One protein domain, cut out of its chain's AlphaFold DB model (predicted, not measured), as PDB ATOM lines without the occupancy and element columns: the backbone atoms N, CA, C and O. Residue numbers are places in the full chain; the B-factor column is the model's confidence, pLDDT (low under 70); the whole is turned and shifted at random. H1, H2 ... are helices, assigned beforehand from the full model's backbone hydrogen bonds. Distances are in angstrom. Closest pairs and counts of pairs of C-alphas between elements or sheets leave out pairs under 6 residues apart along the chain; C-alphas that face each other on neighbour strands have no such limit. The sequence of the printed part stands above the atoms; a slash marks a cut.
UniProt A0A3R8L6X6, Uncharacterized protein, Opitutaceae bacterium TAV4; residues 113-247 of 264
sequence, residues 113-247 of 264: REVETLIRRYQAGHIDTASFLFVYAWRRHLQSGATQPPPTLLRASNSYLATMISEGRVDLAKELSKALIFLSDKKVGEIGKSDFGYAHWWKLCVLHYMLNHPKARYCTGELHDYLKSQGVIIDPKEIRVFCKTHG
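What this domain is: This is residues 113 to 247 of the 264 residues of an uncharacterized protein of Opitutaceae bacterium TAV4 (UniProt A0A3R8L6X6). Two small groups of helices sit side by side: H2, H3 and H4 make a triangle in one lobe, while in the other H5 lies between H1 and H6, with H7 on the far side of H6 from the first lobe. The lobes are joined by the short link from H1 to H2 and by a long loop, residues 185 to 200, and residues 212 to 217 stick out. The printed part has 135 residues with seven named helices, H1 to H7 in chain order, and no named strand; the class is all helix. The whole is compact, with a radius of gyration of the C-alphas of 15.3 A, and its rounded outline spans 40 by 34 by 30 A.

How they stand to each other: H1, residues 113 to 122, touches H5, residues 201 to 212, at a shallow tilt of 18 degrees, opposite ways; the closest C-alphas are those of Ile 119 and Leu 204, 6.0 A apart. H2, residues 129 to 143, touches H3, residues 151 to 166, at a steep tilt of 46 degrees, opposite ways, with C-alphas 137 and 153 closest at 7.1 A. H2 touches H4, residues 170 to 184, with its residues 131 to 136 alone, at a steep tilt of 42 degrees, the same way; the closest C-alphas are those of Ser 131 and Leu 176, 5.0 A apart. H3 and H4 only just touch, and only at the corner by their link, with 3 pairs of C-alphas within 8 A, Met 164 and Leu 172 closest at 6.1 A. H2 and H5 are near each other, with 6 pairs of C-alphas within 10 A. H5 touches H6, residues 220 to 229, with its residues 202 to 206 alone, about perpendicular at 73 degrees, only just; C-alphas 206 and 223 are closest at 6.6 A. H6 touches H7, residues 236 to 245, at a steep tilt of 62 degrees, opposite ways, with C-alphas 224 and 236 closest at 6.3 A. H5 and H7 are close but not clearly touching, with C-alphas 203 and 242 closest at 7.5 A. In each of the seven helices every O i to N i+4 pair is within hydrogen-bond range.

Where its parts are: H1 begins at C-alpha 113, (5.392, 88.009, 43.917), and is 14.2 A long. H2 is 20.9 A, H3 21.9 A and H4 21.0 A long, H4 ending at C-alpha 184, (0.877, 109.876, 18.778). H5 is 17.1 A, H6 14.2 A and H7 14.3 A long, H7 ending at C-alpha 245, (0.011, 102.691, 50.529).

The domain as a whole: The two C-alphas farthest apart, those of Ser 166 and Lys 237, are 43.4 A apart. The printed part has no cut. The link from H4 to H5 is long, 16 residues. Mean pLDDT of the printed part is 75.1, and 37 residues are under 70, among them 119 to 127 and 185 to 201.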
ATOM      1  N   ARG A 113       6.760  88.281  44.390       66.88
ATOM      2  CA  ARG A 113       5.392  88.009  43.917       66.88
ATOM      3  C   ARG A 113       4.422  89.149  44.237       66.88
ATOM      4  O   ARG A 113       3.508  89.422  43.459       66.88
ATOM      5  N   GLU A 114       4.599  89.823  45.372       72.44
ATOM      6  CA  GLU A 114       3.790  90.992  45.733       72.44
ATOM      7  C   GLU A 114       4.112  92.193  44.845       72.44
ATOM      8  O   GLU A 114       3.187  92.853  44.377       72.44
ATOM      9  N   VAL A 115       5.390  92.433  44.538       73.75
ATOM     10  CA  VAL A 115       5.796  93.476  43.583       73.75
ATOM     11  C   VAL A 115       5.219  93.191  42.194       73.75
ATOM     12  O   VAL A 115       4.594  94.068  41.606       73.75
ATOM     13  N   GLU A 116       5.314  91.953  41.705       64.25
ATOM     14  CA  GLU A 116       4.709  91.526  40.432       64.25
ATOM     15  C   GLU A 116       3.174  91.670  40.434       64.25
ATOM     16  O   GLU A 116       2.572  92.057  39.433       64.25
ATOM     17  N   THR A 117       2.517  91.417  41.569       66.06
ATOM     18  CA  THR A 117       1.064  91.623  41.723       66.06
ATOM     19  C   THR A 117       0.699  93.109  41.686       66.06
ATOM     20  O   THR A 117      -0.308  93.484  41.083       66.06
ATOM     21  N   LEU A 118       1.504  93.968  42.316       75.44
ATOM     22  CA  LEU A 118       1.325  95.421  42.268       75.44
ATOM     23  C   LEU A 118       1.546  95.969  40.869       75.44
ATOM     24  O   LEU A 118       0.785  96.841  40.452       75.44
ATOM     25  N   ILE A 119       2.534  95.429  40.152       69.81
ATOM     26  CA  ILE A 119       2.734  95.698  38.735       69.81
ATOM     27  C   ILE A 119       1.419  95.382  38.029       69.81
ATOM     28  O   ILE A 119       0.739  96.327  37.647       69.81
ATOM     29  N   ARG A 120       0.940  94.131  38.022       60.34
ATOM     30  CA  ARG A 120      -0.320  93.742  37.346       60.34
ATOM     31  C   ARG A 120      -1.532  94.612  37.694       60.34
ATOM     32  O   ARG A 120      -2.308  94.956  36.808       60.34
ATOM     33  N   ARG A 121      -1.696  95.016  38.960       65.69
ATOM     34  CA  ARG A 121      -2.779  95.933  39.382       65.69
ATOM     35  C   ARG A 121      -2.680  97.308  38.734       65.69
ATOM     36  O   ARG A 121      -3.700  97.919  38.442       65.69
ATOM     37  N   TYR A 122      -1.466  97.795  38.526       68.12
ATOM     38  CA  TYR A 122      -1.191  99.069  37.874       68.12
ATOM     39  C   TYR A 122      -1.083  98.980  36.354       68.12
ATOM     40  O   TYR A 122      -1.250  99.999  35.688       68.12
ATOM     41  N   GLN A 123      -0.920  97.770  35.817       55.88
ATOM     42  CA  GLN A 123      -1.071  97.449  34.396       55.88
ATOM     43  C   GLN A 123      -2.543  97.321  33.962       55.88
ATOM     44  O   GLN A 123      -2.816  97.243  32.770       55.88
ATOM     45  N   ALA A 124      -3.509  97.316  34.891       44.06
ATOM     46  CA  ALA A 124      -4.934  97.073  34.618       44.06
ATOM     47  C   ALA A 124      -5.664  98.201  33.843       44.06
ATOM     48  O   ALA A 124      -6.884  98.321  33.915       44.06
ATOM     49  N   GLY A 125      -4.932  99.019  33.083       51.66
ATOM     50  CA  GLY A 125      -5.450 100.012  32.145       51.66
ATOM     51  C   GLY A 125      -5.103  99.648  30.700       51.66
ATOM     52  O   GLY A 125      -4.172 100.214  30.154       51.66
ATOM     53  N   HIS A 126      -5.855  98.707  30.117       63.31
ATOM     54  CA  HIS A 126      -6.042  98.342  28.690       63.31
ATOM     55  C   HIS A 126      -4.858  98.212  27.698       63.31
ATOM     56  O   HIS A 126      -5.111  97.747  26.579       63.31
ATOM     57  N   ILE A 127      -3.627  98.583  28.064       69.19
ATOM     58  CA  ILE A 127      -2.417  98.469  27.240       69.19
ATOM     59  C   ILE A 127      -1.355  97.666  27.998       69.19
ATOM     60  O   ILE A 127      -1.084  97.943  29.170       69.19
ATOM     61  N   ASP A 128      -0.734  96.691  27.334       74.31
ATOM     62  CA  ASP A 128       0.403  95.962  27.900       74.31
ATOM     63  C   ASP A 128       1.577  96.899  28.244       74.31
ATOM     64  O   ASP A 128       1.922  97.843  27.532       74.31
ATOM     65  N   THR A 129       2.213  96.634  29.379       69.62
ATOM     66  CA  THR A 129       3.213  97.534  29.967       69.62
ATOM     67  C   THR A 129       4.556  97.469  29.281       69.62
ATOM     68  O   THR A 129       5.188  98.514  29.141       69.62
ATOM     69  N   ALA A 130       4.978  96.285  28.831       73.69
ATOM     70  CA  ALA A 130       6.194  96.157  28.037       73.69
ATOM     71  C   ALA A 130       6.037  96.951  26.735       73.69
ATOM     72  O   ALA A 130       6.879  97.788  26.424       73.69
ATOM     73  N   SER A 131       4.898  96.779  26.061       80.81
ATOM     74  CA  SER A 131       4.512  97.503  24.844       80.81
ATOM     75  C   SER A 131       4.507  99.018  25.049       80.81
ATOM     76  O   SER A 131       5.078  99.773  24.262       80.81
ATOM     77  N   PHE A 132       3.901  99.481  26.143       74.88
ATOM     78  CA  PHE A 132       3.823 100.901  26.455       74.88
ATOM     79  C   PHE A 132       5.192 101.524  26.777       74.88
ATOM     80  O   PHE A 132       5.566 102.535  26.177       74.88
ATOM     81  N   LEU A 133       5.948 100.914  27.703       73.06
ATOM     82  CA  LEU A 133       7.299 101.352  28.086       73.06
ATOM     83  C   LEU A 133       8.227 101.394  26.875       73.06
ATOM     84  O   LEU A 133       8.984 102.350  26.713       73.06
ATOM     85  N   PHE A 134       8.127 100.383  26.017       82.50
ATOM     86  CA  PHE A 134       8.903 100.268  24.798       82.50
ATOM     87  C   PHE A 134       8.669 101.447  23.844       82.50
ATOM     88  O   PHE A 134       9.624 102.131  23.463       82.50
ATOM     89  N   VAL A 135       7.408 101.747  23.502       83.00
ATOM     90  CA  VAL A 135       7.078 102.877  22.612       83.00
ATOM     91  C   VAL A 135       7.475 104.208  23.242       83.00
ATOM     92  O   VAL A 135       8.024 105.080  22.565       83.00
ATOM     93  N   TYR A 136       7.237 104.373  24.545       75.50
ATOM     94  CA  TYR A 136       7.626 105.583  25.259       75.50
ATOM     95  C   TYR A 136       9.146 105.812  25.228       75.50
ATOM     96  O   TYR A 136       9.586 106.923  24.924       75.50
ATOM     97  N   ALA A 137       9.946 104.773  25.488       77.12
ATOM     98  CA  ALA A 137      11.406 104.852  25.481       77.12
ATOM     99  C   ALA A 137      11.950 105.244  24.098       77.12
ATOM    100  O   ALA A 137      12.767 106.165  23.997       77.12
ATOM    101  N   TRP A 138      11.428 104.634  23.027       87.38
ATOM    102  CA  TRP A 138      11.756 105.013  21.649       87.38
ATOM    103  C   TRP A 138      11.421 106.462  21.350       87.38
ATOM    104  O   TRP A 138      12.241 107.209  20.819       87.38
ATOM    105  N   ARG A 139      10.227 106.896  21.731       82.88
ATOM    106  CA  ARG A 139       9.778 108.253  21.462       82.88
ATOM    107  C   ARG A 139      10.593 109.303  22.211       82.88
ATOM    108  O   ARG A 139      10.932 110.336  21.641       82.88
ATOM    109  N   ARG A 140      10.938 109.027  23.470       77.88
ATOM    110  CA  ARG A 140      11.836 109.866  24.270       77.88
ATOM    111  C   ARG A 140      13.209 109.985  23.618       77.88
ATOM    112  O   ARG A 140      13.734 111.090  23.543       77.88
ATOM    113  N   HIS A 141      13.762 108.874  23.137       81.62
ATOM    114  CA  HIS A 141      15.040 108.878  22.434       81.62
ATOM    115  C   HIS A 141      14.980 109.703  21.137       81.62
ATOM    116  O   HIS A 141      15.806 110.589  20.935       81.62
ATOM    117  N   LEU A 142      13.958 109.492  20.302       84.25
ATOM    118  CA  LEU A 142      13.787 110.245  19.054       84.25
ATOM    119  C   LEU A 142      13.645 111.755  19.295       84.25
ATOM    120  O   LEU A 142      14.111 112.560  18.494       84.25
ATOM    121  N   GLN A 143      13.036 112.154  20.412       78.56
ATOM    122  CA  GLN A 143      12.888 113.566  20.772       78.56
ATOM    123  C   GLN A 143      14.117 114.178  21.436       78.56
ATOM    124  O   GLN A 143      14.263 115.397  21.411       78.56
ATOM    125  N   SER A 144      15.022 113.378  22.004       79.94
ATOM    126  CA  SER A 144      16.257 113.915  22.579       79.94
ATOM    127  C   SER A 144      17.256 114.371  21.511       79.94
ATOM    128  O   SER A 144      18.287 114.936  21.865       79.94
ATOM    129  N   GLY A 145      16.997 114.088  20.227       77.12
ATOM    130  CA  GLY A 145      17.900 114.406  19.117       77.12
ATOM    131  C   GLY A 145      19.216 113.625  19.155       77.12
ATOM    132  O   GLY A 145      20.155 113.965  18.442       77.12
ATOM    133  N   ALA A 146      19.305 112.594  20.002       82.44
ATOM    134  CA  ALA A 146      20.488 111.755  20.094       82.44
ATOM    135  C   ALA A 146      20.573 110.863  18.853       82.44
ATOM    136  O   ALA A 146      19.587 110.258  18.444       82.44
ATOM    137  N   THR A 147      21.763 110.763  18.269       82.00
ATOM    138  CA  THR A 147      21.968 110.063  16.995       82.00
ATOM    139  C   THR A 147      21.876 108.543  17.118       82.00
ATOM    140  O   THR A 147      21.653 107.868  16.120       82.00
ATOM    141  N   GLN A 148      22.104 107.997  18.317       85.00
ATOM    142  CA  GLN A 148      22.165 106.557  18.559       85.00
ATOM    143  C   GLN A 148      21.282 106.164  19.750       85.00
ATOM    144  O   GLN A 148      21.377 106.808  20.803       85.00
ATOM    145  N   PRO A 149      20.446 105.121  19.609       87.88
ATOM    146  CA  PRO A 149      19.622 104.624  20.701       87.88
ATOM    147  C   PRO A 149      20.494 104.025  21.807       87.88
ATOM    148  O   PRO A 149      21.526 103.411  21.519       87.88
ATOM    149  N   PRO A 150      20.093 104.173  23.082       84.62
ATOM    150  CA  PRO A 150      20.839 103.586  24.180       84.62
ATOM    151  C   PRO A 150      20.857 102.045  24.074       84.62
ATOM    152  O   PRO A 150      19.891 101.449  23.585       84.62
ATOM    153  N   PRO A 151      21.920 101.383  24.568       86.06
ATOM    154  CA  PRO A 151      22.069  99.925  24.536       86.06
ATOM    155  C   PRO A 151      20.868  99.153  25.095       86.06
ATOM    156  O   PRO A 151      20.434  98.154  24.522       86.06
ATOM    157  N   THR A 152      20.290  99.649  26.186       83.06
ATOM    158  CA  THR A 152      19.079  99.112  26.828       83.06
ATOM    159  C   THR A 152      17.891  99.065  25.866       83.06
ATOM    160  O   THR A 152      17.223  98.039  25.742       83.06
ATOM    161  N   LEU A 153      17.675 100.143  25.110       87.50
ATOM    162  CA  LEU A 153      16.600 100.245  24.126       87.50
ATOM    163  C   LEU A 153      16.826  99.317  22.928       87.50
ATOM    164  O   LEU A 153      15.873  98.706  22.445       87.50
ATOM    165  N   LEU A 154      18.069  99.163  22.469       91.00
ATOM    166  CA  LEU A 154      18.407  98.218  21.398       91.00
ATOM    167  C   LEU A 154      18.124  96.767  21.810       91.00
ATOM    168  O   LEU A 154      17.474  96.032  21.064       91.00
ATOM    169  N   ARG A 155      18.544  96.369  23.018       88.56
ATOM    170  CA  ARG A 155      18.273  95.027  23.565       88.56
ATOM    171  C   ARG A 155      16.780  94.786  23.747       88.56
ATOM    172  O   ARG A 155      16.269  93.761  23.302       88.56
ATOM    173  N   ALA A 156      16.074  95.755  24.331       86.56
ATOM    174  CA  ALA A 156      14.627  95.692  24.492       86.56
ATOM    175  C   ALA A 156      13.910  95.563  23.141       86.56
ATOM    176  O   ALA A 156      12.989  94.765  23.023       86.56
ATOM    177  N   SER A 157      14.365  96.278  22.106       91.12
ATOM    178  CA  SER A 157      13.809  96.185  20.747       91.12
ATOM    179  C   SER A 157      13.985  94.804  20.147       91.12
ATOM    180  O   SER A 157      13.029  94.240  19.617       91.12
ATOM    181  N   ASN A 158      15.190  94.245  20.258       89.56
ATOM    182  CA  ASN A 158      15.464  92.913  19.744       89.56
ATOM    183  C   ASN A 158      14.625  91.855  20.475       89.56
ATOM    184  O   ASN A 158      14.002  91.026  19.824       89.56
ATOM    185  N   SER A 159      14.540  91.929  21.807       88.19
ATOM    186  CA  SER A 159      13.720  91.012  22.611       88.19
ATOM    187  C   SER A 159      12.224  91.138  22.294       88.19
ATOM    188  O   SER A 159      11.547  90.132  22.076       88.19
ATOM    189  N   TYR A 160      11.717  92.367  22.159       88.00
ATOM    190  CA  TYR A 160      10.314  92.623  21.830       88.00
ATOM    191  C   TYR A 160       9.947  92.048  20.457       88.00
ATOM    192  O   TYR A 160       8.945  91.345  20.320       88.00
ATOM    193  N   LEU A 161      10.776  92.300  19.438       89.31
ATOM    194  CA  LEU A 161      10.569  91.773  18.088       89.31
ATOM    195  C   LEU A 161      10.743  90.255  18.032       89.31
ATOM    196  O   LEU A 161       9.922  89.585  17.410       89.31
ATOM    197  N   ALA A 162      11.766  89.708  18.689       87.81
ATOM    198  CA  ALA A 162      11.998  88.270  18.741       87.81
ATOM    199  C   ALA A 162      10.807  87.546  19.375       87.81
ATOM    200  O   ALA A 162      10.332  86.573  18.795       87.81
ATOM    201  N   THR A 163      10.274  88.063  20.485       84.00
ATOM    202  CA  THR A 163       9.066  87.533  21.138       84.00
ATOM    203  C   THR A 163       7.860  87.633  20.204       84.00
ATOM    204  O   THR A 163       7.175  86.648  19.946       84.00
ATOM    205  N   MET A 164       7.610  88.814  19.631       86.88
ATOM    206  CA  MET A 164       6.458  89.043  18.757       86.88
ATOM    207  C   MET A 164       6.467  88.137  17.515       86.88
ATOM    208  O   MET A 164       5.428  87.592  17.145       86.88
ATOM    209  N   ILE A 165       7.629  87.978  16.876       86.94
ATOM    210  CA  ILE A 165       7.777  87.257  15.607       86.94
ATOM    211  C   ILE A 165       7.933  85.754  15.842       86.94
ATOM    212  O   ILE A 165       7.199  84.969  15.247       86.94
ATOM    213  N   SER A 166       8.867  85.346  16.701       82.00
ATOM    214  CA  SER A 166       9.239  83.931  16.860       82.00
ATOM    215  C   SER A 166       8.161  83.139  17.591       82.00
ATOM    216  O   SER A 166       7.930  81.978  17.267       82.00
ATOM    217  N   GLU A 167       7.466  83.768  18.543       79.88
ATOM    218  CA  GLU A 167       6.364  83.142  19.281       79.88
ATOM    219  C   GLU A 167       4.989  83.423  18.647       79.88
ATOM    220  O   GLU A 167       3.968  82.955  19.149       79.88
ATOM    221  N   GLY A 168       4.930  84.200  17.556       77.50
ATOM    222  CA  GLY A 168       3.676  84.534  16.869       77.50
ATOM    223  C   GLY A 168       2.685  85.327  17.731       77.50
ATOM    224  O   GLY A 168       1.468  85.181  17.583       77.50
ATOM    225  N   ARG A 169       3.182  86.160  18.652       79.00
ATOM    226  CA  ARG A 169       2.385  86.920  19.631       79.00
ATOM    227  C   ARG A 169       1.711  88.138  18.992       79.00
ATOM    228  O   ARG A 169       2.122  89.284  19.163       79.00
ATOM    229  N   VAL A 170       0.637  87.884  18.243       82.00
ATOM    230  CA  VAL A 170      -0.182  88.920  17.577       82.00
ATOM    231  C   VAL A 170      -0.814  89.893  18.582       82.00
ATOM    232  O   VAL A 170      -1.096  91.044  18.250       82.00
ATOM    233  N   ASP A 171      -1.033  89.457  19.822       81.31
ATOM    234  CA  ASP A 171      -1.446  90.319  20.926       81.31
ATOM    235  C   ASP A 171      -0.425  91.435  21.185       81.31
ATOM    236  O   ASP A 171      -0.824  92.594  21.212       81.31
ATOM    237  N   LEU A 172       0.879  91.138  21.234       81.75
ATOM    238  CA  LEU A 172       1.920  92.163  21.413       81.75
ATOM    239  C   LEU A 172       1.946  93.186  20.271       81.75
ATOM    240  O   LEU A 172       2.200  94.366  20.507       81.75
ATOM    241  N   ALA A 173       1.635  92.775  19.039       85.00
ATOM    242  CA  ALA A 173       1.500  93.707  17.918       85.00
ATOM    243  C   ALA A 173       0.294  94.650  18.098       85.00
ATOM    244  O   ALA A 173       0.383  95.850  17.825       85.00
ATOM    245  N   LYS A 174      -0.833  94.129  18.601       85.44
ATOM    246  CA  LYS A 174      -2.021  94.936  18.929       85.44
ATOM    247  C   LYS A 174      -1.735  95.900  20.075       85.44
ATOM    248  O   LYS A 174      -2.119  97.062  19.992       85.44
ATOM    249  N   GLU A 175      -1.053  95.442  21.118       83.19
ATOM    250  CA  GLU A 175      -0.672  96.274  22.259       83.19
ATOM    251  C   GLU A 175       0.341  97.360  21.871       83.19
ATOM    252  O   GLU A 175       0.190  98.514  22.276       83.19
ATOM    253  N   LEU A 176       1.294  97.041  20.989       86.94
ATOM    254  CA  LEU A 176       2.201  98.019  20.389       86.94
ATOM    255  C   LEU A 176       1.434  99.086  19.599       86.94
ATOM    256  O   LEU A 176       1.684 100.279  19.759       86.94
ATOM    257  N   SER A 177       0.472  98.670  18.770       85.62
ATOM    258  CA  SER A 177      -0.378  99.585  18.001       85.62
ATOM    259  C   SER A 177      -1.203 100.495  18.914       85.62
ATOM    260  O   SER A 177      -1.212 101.710  18.713       85.62
ATOM    261  N   LYS A 178      -1.819  99.943  19.967       81.94
ATOM    262  CA  LYS A 178      -2.522 100.735  20.985       81.94
ATOM    263  C   LYS A 178      -1.591 101.747  21.644       81.94
ATOM    264  O   LYS A 178      -1.976 102.902  21.781       81.94
ATOM    265  N   ALA A 179      -0.379 101.343  22.025       78.06
ATOM    266  CA  ALA A 179       0.606 102.234  22.633       78.06
ATOM    267  C   ALA A 179       1.045 103.358  21.677       78.06
ATOM    268  O   ALA A 179       1.153 104.509  22.101       78.06
ATOM    269  N   LEU A 180       1.249 103.053  20.390       83.12
ATOM    270  CA  LEU A 180       1.596 104.031  19.353       83.12
ATOM    271  C   LEU A 180       0.483 105.058  19.134       83.12
ATOM    272  O   LEU A 180       0.760 106.254  19.196       83.12
ATOM    273  N   ILE A 181      -0.756 104.603  18.927       80.69
ATOM    274  CA  ILE A 181      -1.937 105.471  18.757       80.69
ATOM    275  C   ILE A 181      -2.143 106.323  20.006       80.69
ATOM    276  O   ILE A 181      -2.371 107.521  19.939       80.69
ATOM    277  N   PHE A 182      -2.025 105.710  21.179       72.19
ATOM    278  CA  PHE A 182      -2.192 106.424  22.431       72.19
ATOM    279  C   PHE A 182      -1.159 107.557  22.592       72.19
ATOM    280  O   PHE A 182      -1.467 108.614  23.152       72.19
ATOM    281  N   LEU A 183       0.084 107.319  22.160       71.88
ATOM    282  CA  LEU A 183       1.184 108.267  22.305       71.88
ATOM    283  C   LEU A 183       1.284 109.264  21.144       71.88
ATOM    284  O   LEU A 183       1.880 110.316  21.359       71.88
ATOM    285  N   SER A 184       0.729 109.000  19.955       73.88
ATOM    286  CA  SER A 184       0.877 109.876  18.778       73.88
ATOM    287  C   SER A 184       0.456 111.318  19.056       73.88
ATOM    288  O   SER A 184       1.149 112.248  18.648       73.88
ATOM    289  N   ASP A 185      -0.600 111.495  19.846       63.84
ATOM    290  CA  ASP A 185      -1.279 112.783  20.011       63.84
ATOM    291  C   ASP A 185      -0.711 113.649  21.155       63.84
ATOM    292  O   ASP A 185      -1.169 114.765  21.380       63.84
ATOM    293  N   LYS A 186       0.290 113.166  21.907       62.91
ATOM    294  CA  LYS A 186       0.708 113.767  23.201       62.91
ATOM    295  C   LYS A 186       2.175 114.136  23.188       62.91
ATOM    296  O   LYS A 186       2.931 113.209  23.015       62.91
ATOM    297  N   LYS A 187       2.687 115.352  23.393       61.59
ATOM    298  CA  LYS A 187       4.168 115.538  23.364       61.59
ATOM    299  C   LYS A 187       4.870 114.763  24.500       61.59
ATOM    300  O   LYS A 187       4.269 114.506  25.545       61.59
ATOM    301  N   VAL A 188       6.138 114.353  24.332       55.72
ATOM    302  CA  VAL A 188       6.868 113.666  25.424       55.72
ATOM    303  C   VAL A 188       7.088 114.674  26.545       55.72
ATOM    304  O   VAL A 188       7.579 115.773  26.312       55.72
ATOM    305  N   GLY A 189       6.676 114.312  27.758       51.12
ATOM    306  CA  GLY A 189       6.642 115.226  28.904       51.12
ATOM    307  C   GLY A 189       5.328 116.003  29.065       51.12
ATOM    308  O   GLY A 189       5.061 116.469  30.167       51.12
ATOM    309  N   GLU A 190       4.472 116.072  28.036       49.81
ATOM    310  CA  GLU A 190       3.086 116.575  28.136       49.81
ATOM    311  C   GLU A 190       2.081 115.459  28.454       49.81
ATOM    312  O   GLU A 190       0.890 115.723  28.574       49.81
ATOM    313  N   ILE A 191       2.544 114.215  28.622       51.09
ATOM    314  CA  ILE A 191       1.702 113.106  29.076       51.09
ATOM    315  C   ILE A 191       1.229 113.427  30.502       51.09
ATOM    316  O   ILE A 191       1.986 113.310  31.471       51.09
ATOM    317  N   GLY A 192      -0.010 113.904  30.601       44.06
ATOM    318  CA  GLY A 192      -0.559 114.513  31.801       44.06
ATOM    319  C   GLY A 192      -1.479 113.592  32.593       44.06
ATOM    320  O   GLY A 192      -1.784 112.462  32.207       44.06
ATOM    321  N   LYS A 193      -1.970 114.113  33.728       40.38
ATOM    322  CA  LYS A 193      -2.815 113.359  34.665       40.38
ATOM    323  C   LYS A 193      -4.124 112.821  34.069       40.38
ATOM    324  O   LYS A 193      -4.682 111.879  34.620       40.38
ATOM    325  N   SER A 194      -4.596 113.448  32.997       41.00
ATOM    326  CA  SER A 194      -5.859 113.191  32.297       41.00
ATOM    327  C   SER A 194      -5.743 112.186  31.154       41.00
ATOM    328  O   SER A 194      -6.750 111.658  30.695       41.00
ATOM    329  N   ASP A 195      -4.527 111.947  30.673       45.06
ATOM    330  CA  ASP A 195      -4.279 111.222  29.432       45.06
ATOM    331  C   ASP A 195      -4.245 109.717  29.623       45.06
ATOM    332  O   ASP A 195      -4.631 108.964  28.735       45.06
ATOM    333  N   PHE A 196      -3.798 109.301  30.799       48.25
ATOM    334  CA  PHE A 196      -4.149 108.027  31.394       48.25
ATOM    335  C   PHE A 196      -5.016 108.330  32.606       48.25
ATOM    336  O   PHE A 196      -4.990 109.443  33.122       48.25
ATOM    337  N   GLY A 197      -5.633 107.321  33.207       44.59
ATOM    338  CA  GLY A 197      -5.783 107.339  34.664       44.59
ATOM    339  C   GLY A 197      -4.394 107.358  35.333       44.59
ATOM    340  O   GLY A 197      -3.958 106.352  35.884       44.59
ATOM    341  N   TYR A 198      -3.659 108.472  35.227       47.75
ATOM    342  CA  TYR A 198      -2.219 108.669  35.453       47.75
ATOM    343  C   TYR A 198      -1.867 108.705  36.947       47.75
ATOM    344  O   TYR A 198      -1.188 109.595  37.456       47.75
ATOM    345  N   ALA A 199      -2.343 107.720  37.692       53.91
ATOM    346  CA  ALA A 199      -1.868 107.463  39.034       53.91
ATOM    347  C   ALA A 199      -0.767 106.396  39.035       53.91
ATOM    348  O   ALA A 199      -0.229 106.139  40.107       53.91
ATOM    349  N   HIS A 200      -0.470 105.721  37.915       66.06
ATOM    350  CA  HIS A 200       0.178 104.399  37.939       66.06
ATOM    351  C   HIS A 200       1.481 104.273  37.142       66.06
ATOM    352  O   HIS A 200       2.303 103.444  37.507       66.06
ATOM    353  N   TRP A 201       1.733 105.122  36.143       67.19
ATOM    354  CA  TRP A 201       2.939 105.049  35.306       67.19
ATOM    355  C   TRP A 201       4.241 105.080  36.114       67.19
ATOM    356  O   TRP A 201       5.033 104.144  36.111       67.19
ATOM    357  N   TRP A 202       4.433 106.144  36.879       73.75
ATOM    358  CA  TRP A 202       5.620 106.288  37.706       73.75
ATOM    359  C   TRP A 202       5.707 105.214  38.795       73.75
ATOM    360  O   TRP A 202       6.801 104.853  39.218       73.75
ATOM    361  N   LYS A 203       4.559 104.673  39.230       83.38
ATOM    362  CA  LYS A 203       4.503 103.540  40.160       83.38
ATOM    363  C   LYS A 203       5.033 102.278  39.492       83.38
ATOM    364  O   LYS A 203       5.762 101.546  40.143       83.38
ATOM    365  N   LEU A 204       4.731 102.054  38.212       75.94
ATOM    366  CA  LEU A 204       5.307 100.962  37.426       75.94
ATOM    367  C   LEU A 204       6.820 101.135  37.278       75.94
ATOM    368  O   LEU A 204       7.546 100.193  37.577       75.94
ATOM    369  N   CYS A 205       7.310 102.333  36.938       74.75
ATOM    370  CA  CYS A 205       8.752 102.603  36.894       74.75
ATOM    371  C   CYS A 205       9.428 102.307  38.244       74.75
ATOM    372  O   CYS A 205      10.472 101.665  38.284       74.75
ATOM    373  N   VAL A 206       8.818 102.724  39.359       84.44
ATOM    374  CA  VAL A 206       9.336 102.448  40.709       84.44
ATOM    375  C   VAL A 206       9.301 100.956  41.040       84.44
ATOM    376  O   VAL A 206      10.292 100.428  41.528       84.44
ATOM    377  N   LEU A 207       8.194 100.256  40.791       82.62
ATOM    378  CA  LEU A 207       8.083  98.819  41.077       82.62
ATOM    379  C   LEU A 207       9.076  98.007  40.250       82.62
ATOM    380  O   LEU A 207       9.666  97.050  40.746       82.62
ATOM    381  N   HIS A 208       9.300  98.426  39.012       72.94
ATOM    382  CA  HIS A 208      10.253  97.792  38.124       72.94
ATOM    383  C   HIS A 208      11.703  98.078  38.531       72.94
ATOM    384  O   HIS A 208      12.533  97.173  38.559       72.94
ATOM    385  N   TYR A 209      11.997  99.301  38.977       78.06
ATOM    386  CA  TYR A 209      13.261  99.611  39.647       78.06
ATOM    387  C   TYR A 209      13.490  98.700  40.862       78.06
ATOM    388  O   TYR A 209      14.573  98.147  41.036       78.06
ATOM    389  N   MET A 210      12.461  98.479  41.685       78.94
ATOM    390  CA  MET A 210      12.568  97.611  42.859       78.94
ATOM    391  C   MET A 210      12.884  96.158  42.486       78.94
ATOM    392  O   MET A 210      13.732  95.563  43.146       78.94
ATOM    393  N   LEU A 211      12.259  95.602  41.437       69.50
ATOM    394  CA  LEU A 211      12.553  94.242  40.957       69.50
ATOM    395  C   LEU A 211      14.033  94.048  40.608       69.50
ATOM    396  O   LEU A 211      14.601  93.006  40.926       69.50
ATOM    397  N   ASN A 212      14.655  95.060  40.006       59.34
ATOM    398  CA  ASN A 212      16.052  95.001  39.570       59.34
ATOM    399  C   ASN A 212      17.047  95.412  40.667       59.34
ATOM    400  O   ASN A 212      18.223  95.061  40.611       59.34
ATOM    401  N   HIS A 213      16.577  96.106  41.704       67.88
ATOM    402  CA  HIS A 213      17.388  96.543  42.836       67.88
ATOM    403  C   HIS A 213      16.743  96.118  44.160       67.88
ATOM    404  O   HIS A 213      16.220  96.974  44.882       67.88
ATOM    405  N   PRO A 214      16.756  94.817  44.513       72.44
ATOM    406  CA  PRO A 214      16.161  94.326  45.751       72.44
ATOM    407  C   PRO A 214      16.884  94.914  46.970       72.44
ATOM    408  O   PRO A 214      17.999  94.520  47.312       72.44
ATOM    409  N   LYS A 215      16.233  95.864  47.645       73.19
ATOM    410  CA  LYS A 215      16.713  96.499  48.876       73.19
ATOM    411  C   LYS A 215      15.710  96.298  50.001       73.19
ATOM    412  O   LYS A 215      14.502  96.415  49.815       73.19
ATOM    413  N   ALA A 216      16.208  96.103  51.221       74.75
ATOM    414  CA  ALA A 216      15.351  96.032  52.404       74.75
ATOM    415  C   ALA A 216      14.547  97.330  52.630       74.75
ATOM    416  O   ALA A 216      13.454  97.280  53.190       74.75
ATOM    417  N   ARG A 217      15.082  98.485  52.202       79.12
ATOM    418  CA  ARG A 217      14.457  99.814  52.295       79.12
ATOM    419  C   ARG A 217      14.904 100.696  51.131       79.12
ATOM    420  O   ARG A 217      16.067 100.627  50.743       79.12
ATOM    421  N   TYR A 218      14.019 101.561  50.639       82.38
ATOM    422  CA  TYR A 218      14.331 102.506  49.558       82.38
ATOM    423  C   TYR A 218      14.380 103.955  50.048       82.38
ATOM    424  O   TYR A 218      13.532 104.394  50.831       82.38
ATOM    425  N   CYS A 219      15.351 104.731  49.568       84.19
ATOM    426  CA  CYS A 219      15.373 106.174  49.786       84.19
ATOM    427  C   CYS A 219      14.418 106.863  48.801       84.19
ATOM    428  O   CYS A 219      14.416 106.572  47.609       84.19
ATOM    429  N   THR A 220      13.618 107.822  49.275       85.75
ATOM    430  CA  THR A 220      12.742 108.604  48.383       85.75
ATOM    431  C   THR A 220      13.546 109.428  47.375       85.75
ATOM    432  O   THR A 220      13.095 109.578  46.246       85.75
ATOM    433  N   GLY A 221      14.727 109.923  47.761       81.94
ATOM    434  CA  GLY A 221      15.622 110.653  46.858       81.94
ATOM    435  C   GLY A 221      16.118 109.780  45.708       81.94
ATOM    436  O   GLY A 221      16.013 110.181  44.563       81.94
ATOM    437  N   GLU A 222      16.531 108.547  46.000       82.00
ATOM    438  CA  GLU A 222      16.972 107.577  44.987       82.00
ATOM    439  C   GLU A 222      15.870 107.261  43.966       82.00
ATOM    440  O   GLU A 222      16.095 107.353  42.763       82.00
ATOM    441  N   LEU A 223      14.657 106.945  44.436       83.81
ATOM    442  CA  LEU A 223      13.520 106.675  43.549       83.81
ATOM    443  C   LEU A 223      13.146 107.908  42.716       83.81
ATOM    444  O   LEU A 223      12.774 107.786  41.553       83.81
ATOM    445  N   HIS A 224      13.243 109.096  43.312       84.38
ATOM    446  CA  HIS A 224      12.997 110.355  42.623       84.38
ATOM    447  C   HIS A 224      14.056 110.636  41.550       84.38
ATOM    448  O   HIS A 224      13.704 111.025  40.439       84.38
ATOM    449  N   ASP A 225      15.333 110.413  41.849       78.69
ATOM    450  CA  ASP A 225      16.435 110.628  40.912       78.69
ATOM    451  C   ASP A 225      16.374 109.634  39.745       78.69
ATOM    452  O   ASP A 225      16.578 110.027  38.596       78.69
ATOM    453  N   TYR A 226      15.987 108.382  40.014       76.00
ATOM    454  CA  TYR A 226      15.687 107.399  38.973       76.00
ATOM    455  C   TYR A 226      14.505 107.836  38.095       76.00
ATOM    456  O   TYR A 226      14.615 107.867  36.874       76.00
ATOM    457  N   LEU A 227      13.377 108.246  38.682       76.19
ATOM    458  CA  LEU A 227      12.243 108.749  37.897       76.19
ATOM    459  C   LEU A 227      12.642 109.961  37.047       76.19
ATOM    460  O   LEU A 227      12.285 110.042  35.871       76.19
ATOM    461  N   LYS A 228      13.457 110.859  37.603       75.75
ATOM    462  CA  LYS A 228      13.986 112.023  36.894       75.75
ATOM    463  C   LYS A 228      14.888 111.624  35.722       75.75
ATOM    464  O   LYS A 228      14.766 112.232  34.659       75.75
ATOM    465  N   SER A 229      15.744 110.606  35.863       64.25
ATOM    466  CA  SER A 229      16.567 110.098  34.751       64.25
ATOM    467  C   SER A 229      15.704 109.496  33.631       64.25
ATOM    468  O   SER A 229      15.953 109.739  32.446       64.25
ATOM    469  N   GLN A 230      14.589 108.856  33.998       61.31
ATOM    470  CA  GLN A 230      13.550 108.374  33.077       61.31
ATOM    471  C   GLN A 230      12.660 109.495  32.494       61.31
ATOM    472  O   GLN A 230      11.782 109.245  31.665       61.31
ATOM    473  N   GLY A 231      12.888 110.757  32.880       58.00
ATOM    474  CA  GLY A 231      12.126 111.916  32.405       58.00
ATOM    475  C   GLY A 231      10.763 112.096  33.058       58.00
ATOM    476  O   GLY A 231       9.940 112.851  32.549       58.00
ATOM    477  N   VAL A 232      10.515 111.402  34.163       68.00
ATOM    478  CA  VAL A 232       9.278 111.466  34.934       68.00
ATOM    479  C   VAL A 232       9.474 112.445  36.087       68.00
ATOM    480  O   VAL A 232      10.226 112.184  37.023       68.00
ATOM    481  N   ILE A 233       8.798 113.592  36.019       73.88
ATOM    482  CA  ILE A 233       8.873 114.630  37.052       73.88
ATOM    483  C   ILE A 233       7.693 114.454  38.001       73.88
ATOM    484  O   ILE A 233       6.548 114.694  37.622       73.88
ATOM    485  N   ILE A 234       7.971 114.032  39.235       75.94
ATOM    486  CA  ILE A 234       6.954 113.796  40.263       75.94
ATOM    487  C   ILE A 234       7.427 114.305  41.610       75.94
ATOM    488  O   ILE A 234       8.594 114.166  41.965       75.94
ATOM    489  N   ASP A 235       6.498 114.866  42.381       79.31
ATOM    490  CA  ASP A 235       6.774 115.308  43.742       79.31
ATOM    491  C   ASP A 235       7.213 114.105  44.609       79.31
ATOM    492  O   ASP A 235       6.469 113.121  44.726       79.31
ATOM    493  N   PRO A 236       8.373 114.172  45.294       82.31
ATOM    494  CA  PRO A 236       8.784 113.181  46.292       82.31
ATOM    495  C   PRO A 236       7.694 112.818  47.317       82.31
ATOM    496  O   PRO A 236       7.696 111.725  47.885       82.31
ATOM    497  N   LYS A 237       6.741 113.716  47.597       85.44
ATOM    498  CA  LYS A 237       5.552 113.446  48.416       85.44
ATOM    499  C   LYS A 237       4.671 112.345  47.828       85.44
ATOM    500  O   LYS A 237       4.234 111.489  48.595       85.44
ATOM    501  N   GLU A 238       4.446 112.324  46.518       82.38
ATOM    502  CA  GLU A 238       3.655 111.273  45.871       82.38
ATOM    503  C   GLU A 238       4.346 109.913  46.034       82.38
ATOM    504  O   GLU A 238       3.700 108.955  46.461       82.38
ATOM    505  N   ILE A 239       5.672 109.854  45.853       84.38
ATOM    506  CA  ILE A 239       6.495 108.651  46.092       84.38
ATOM    507  C   ILE A 239       6.334 108.156  47.535       84.38
ATOM    508  O   ILE A 239       6.104 106.970  47.774       84.38
ATOM    509  N   ARG A 240       6.382 109.066  48.518       85.81
ATOM    510  CA  ARG A 240       6.170 108.711  49.934       85.81
ATOM    511  C   ARG A 240       4.783 108.126  50.186       85.81
ATOM    512  O   ARG A 240       4.682 107.165  50.952       85.81
ATOM    513  N   VAL A 241       3.744 108.702  49.578       87.19
ATOM    514  CA  VAL A 241       2.364 108.211  49.692       87.19
ATOM    515  C   VAL A 241       2.255 106.820  49.084       87.19
ATOM    516  O   VAL A 241       1.787 105.917  49.762       87.19
ATOM    517  N   PHE A 242       2.766 106.615  47.872       87.25
ATOM    518  CA  PHE A 242       2.771 105.312  47.212       87.25
ATOM    519  C   PHE A 242       3.452 104.228  48.044       87.25
ATOM    520  O   PHE A 242       2.853 103.182  48.291       87.25
ATOM    521  N   CYS A 243       4.662 104.494  48.539       88.19
ATOM    522  CA  CYS A 243       5.361 103.532  49.380       88.19
ATOM    523  C   CYS A 243       4.570 103.219  50.657       88.19
ATOM    524  O   CYS A 243       4.477 102.062  51.049       88.19
ATOM    525  N   LYS A 244       3.944 104.230  51.280       86.94
ATOM    526  CA  LYS A 244       3.081 104.026  52.453       86.94
ATOM    527  C   LYS A 244       1.855 103.169  52.114       86.94
ATOM    528  O   LYS A 244       1.519 102.285  52.892       86.94
ATOM    529  N   THR A 245       1.208 103.419  50.977       86.81
ATOM    530  CA  THR A 245       0.011 102.691  50.529       86.81
ATOM    531  C   THR A 245       0.277 101.201  50.322       86.81
ATOM    532  O   THR A 245      -0.600 100.397  50.614       86.81
ATOM    533  N   HIS A 246       1.478 100.826  49.870       85.00
ATOM    534  CA  HIS A 246       1.833  99.428  49.576       85.00
ATOM    535  C   HIS A 246       2.765  98.785  50.592       85.00
ATOM    536  O   HIS A 246       3.343  97.746  50.308       85.00
ATOM    537  N   GLY A 247       2.959  99.406  51.758       82.81
ATOM    538  CA  GLY A 247       3.836  98.853  52.791       82.81
ATOM    539  C   GLY A 247       5.318  98.786  52.400       82.81
ATOM    540  O   GLY A 247       6.081  98.073  53.042       82.81
TER     541      GLY A 247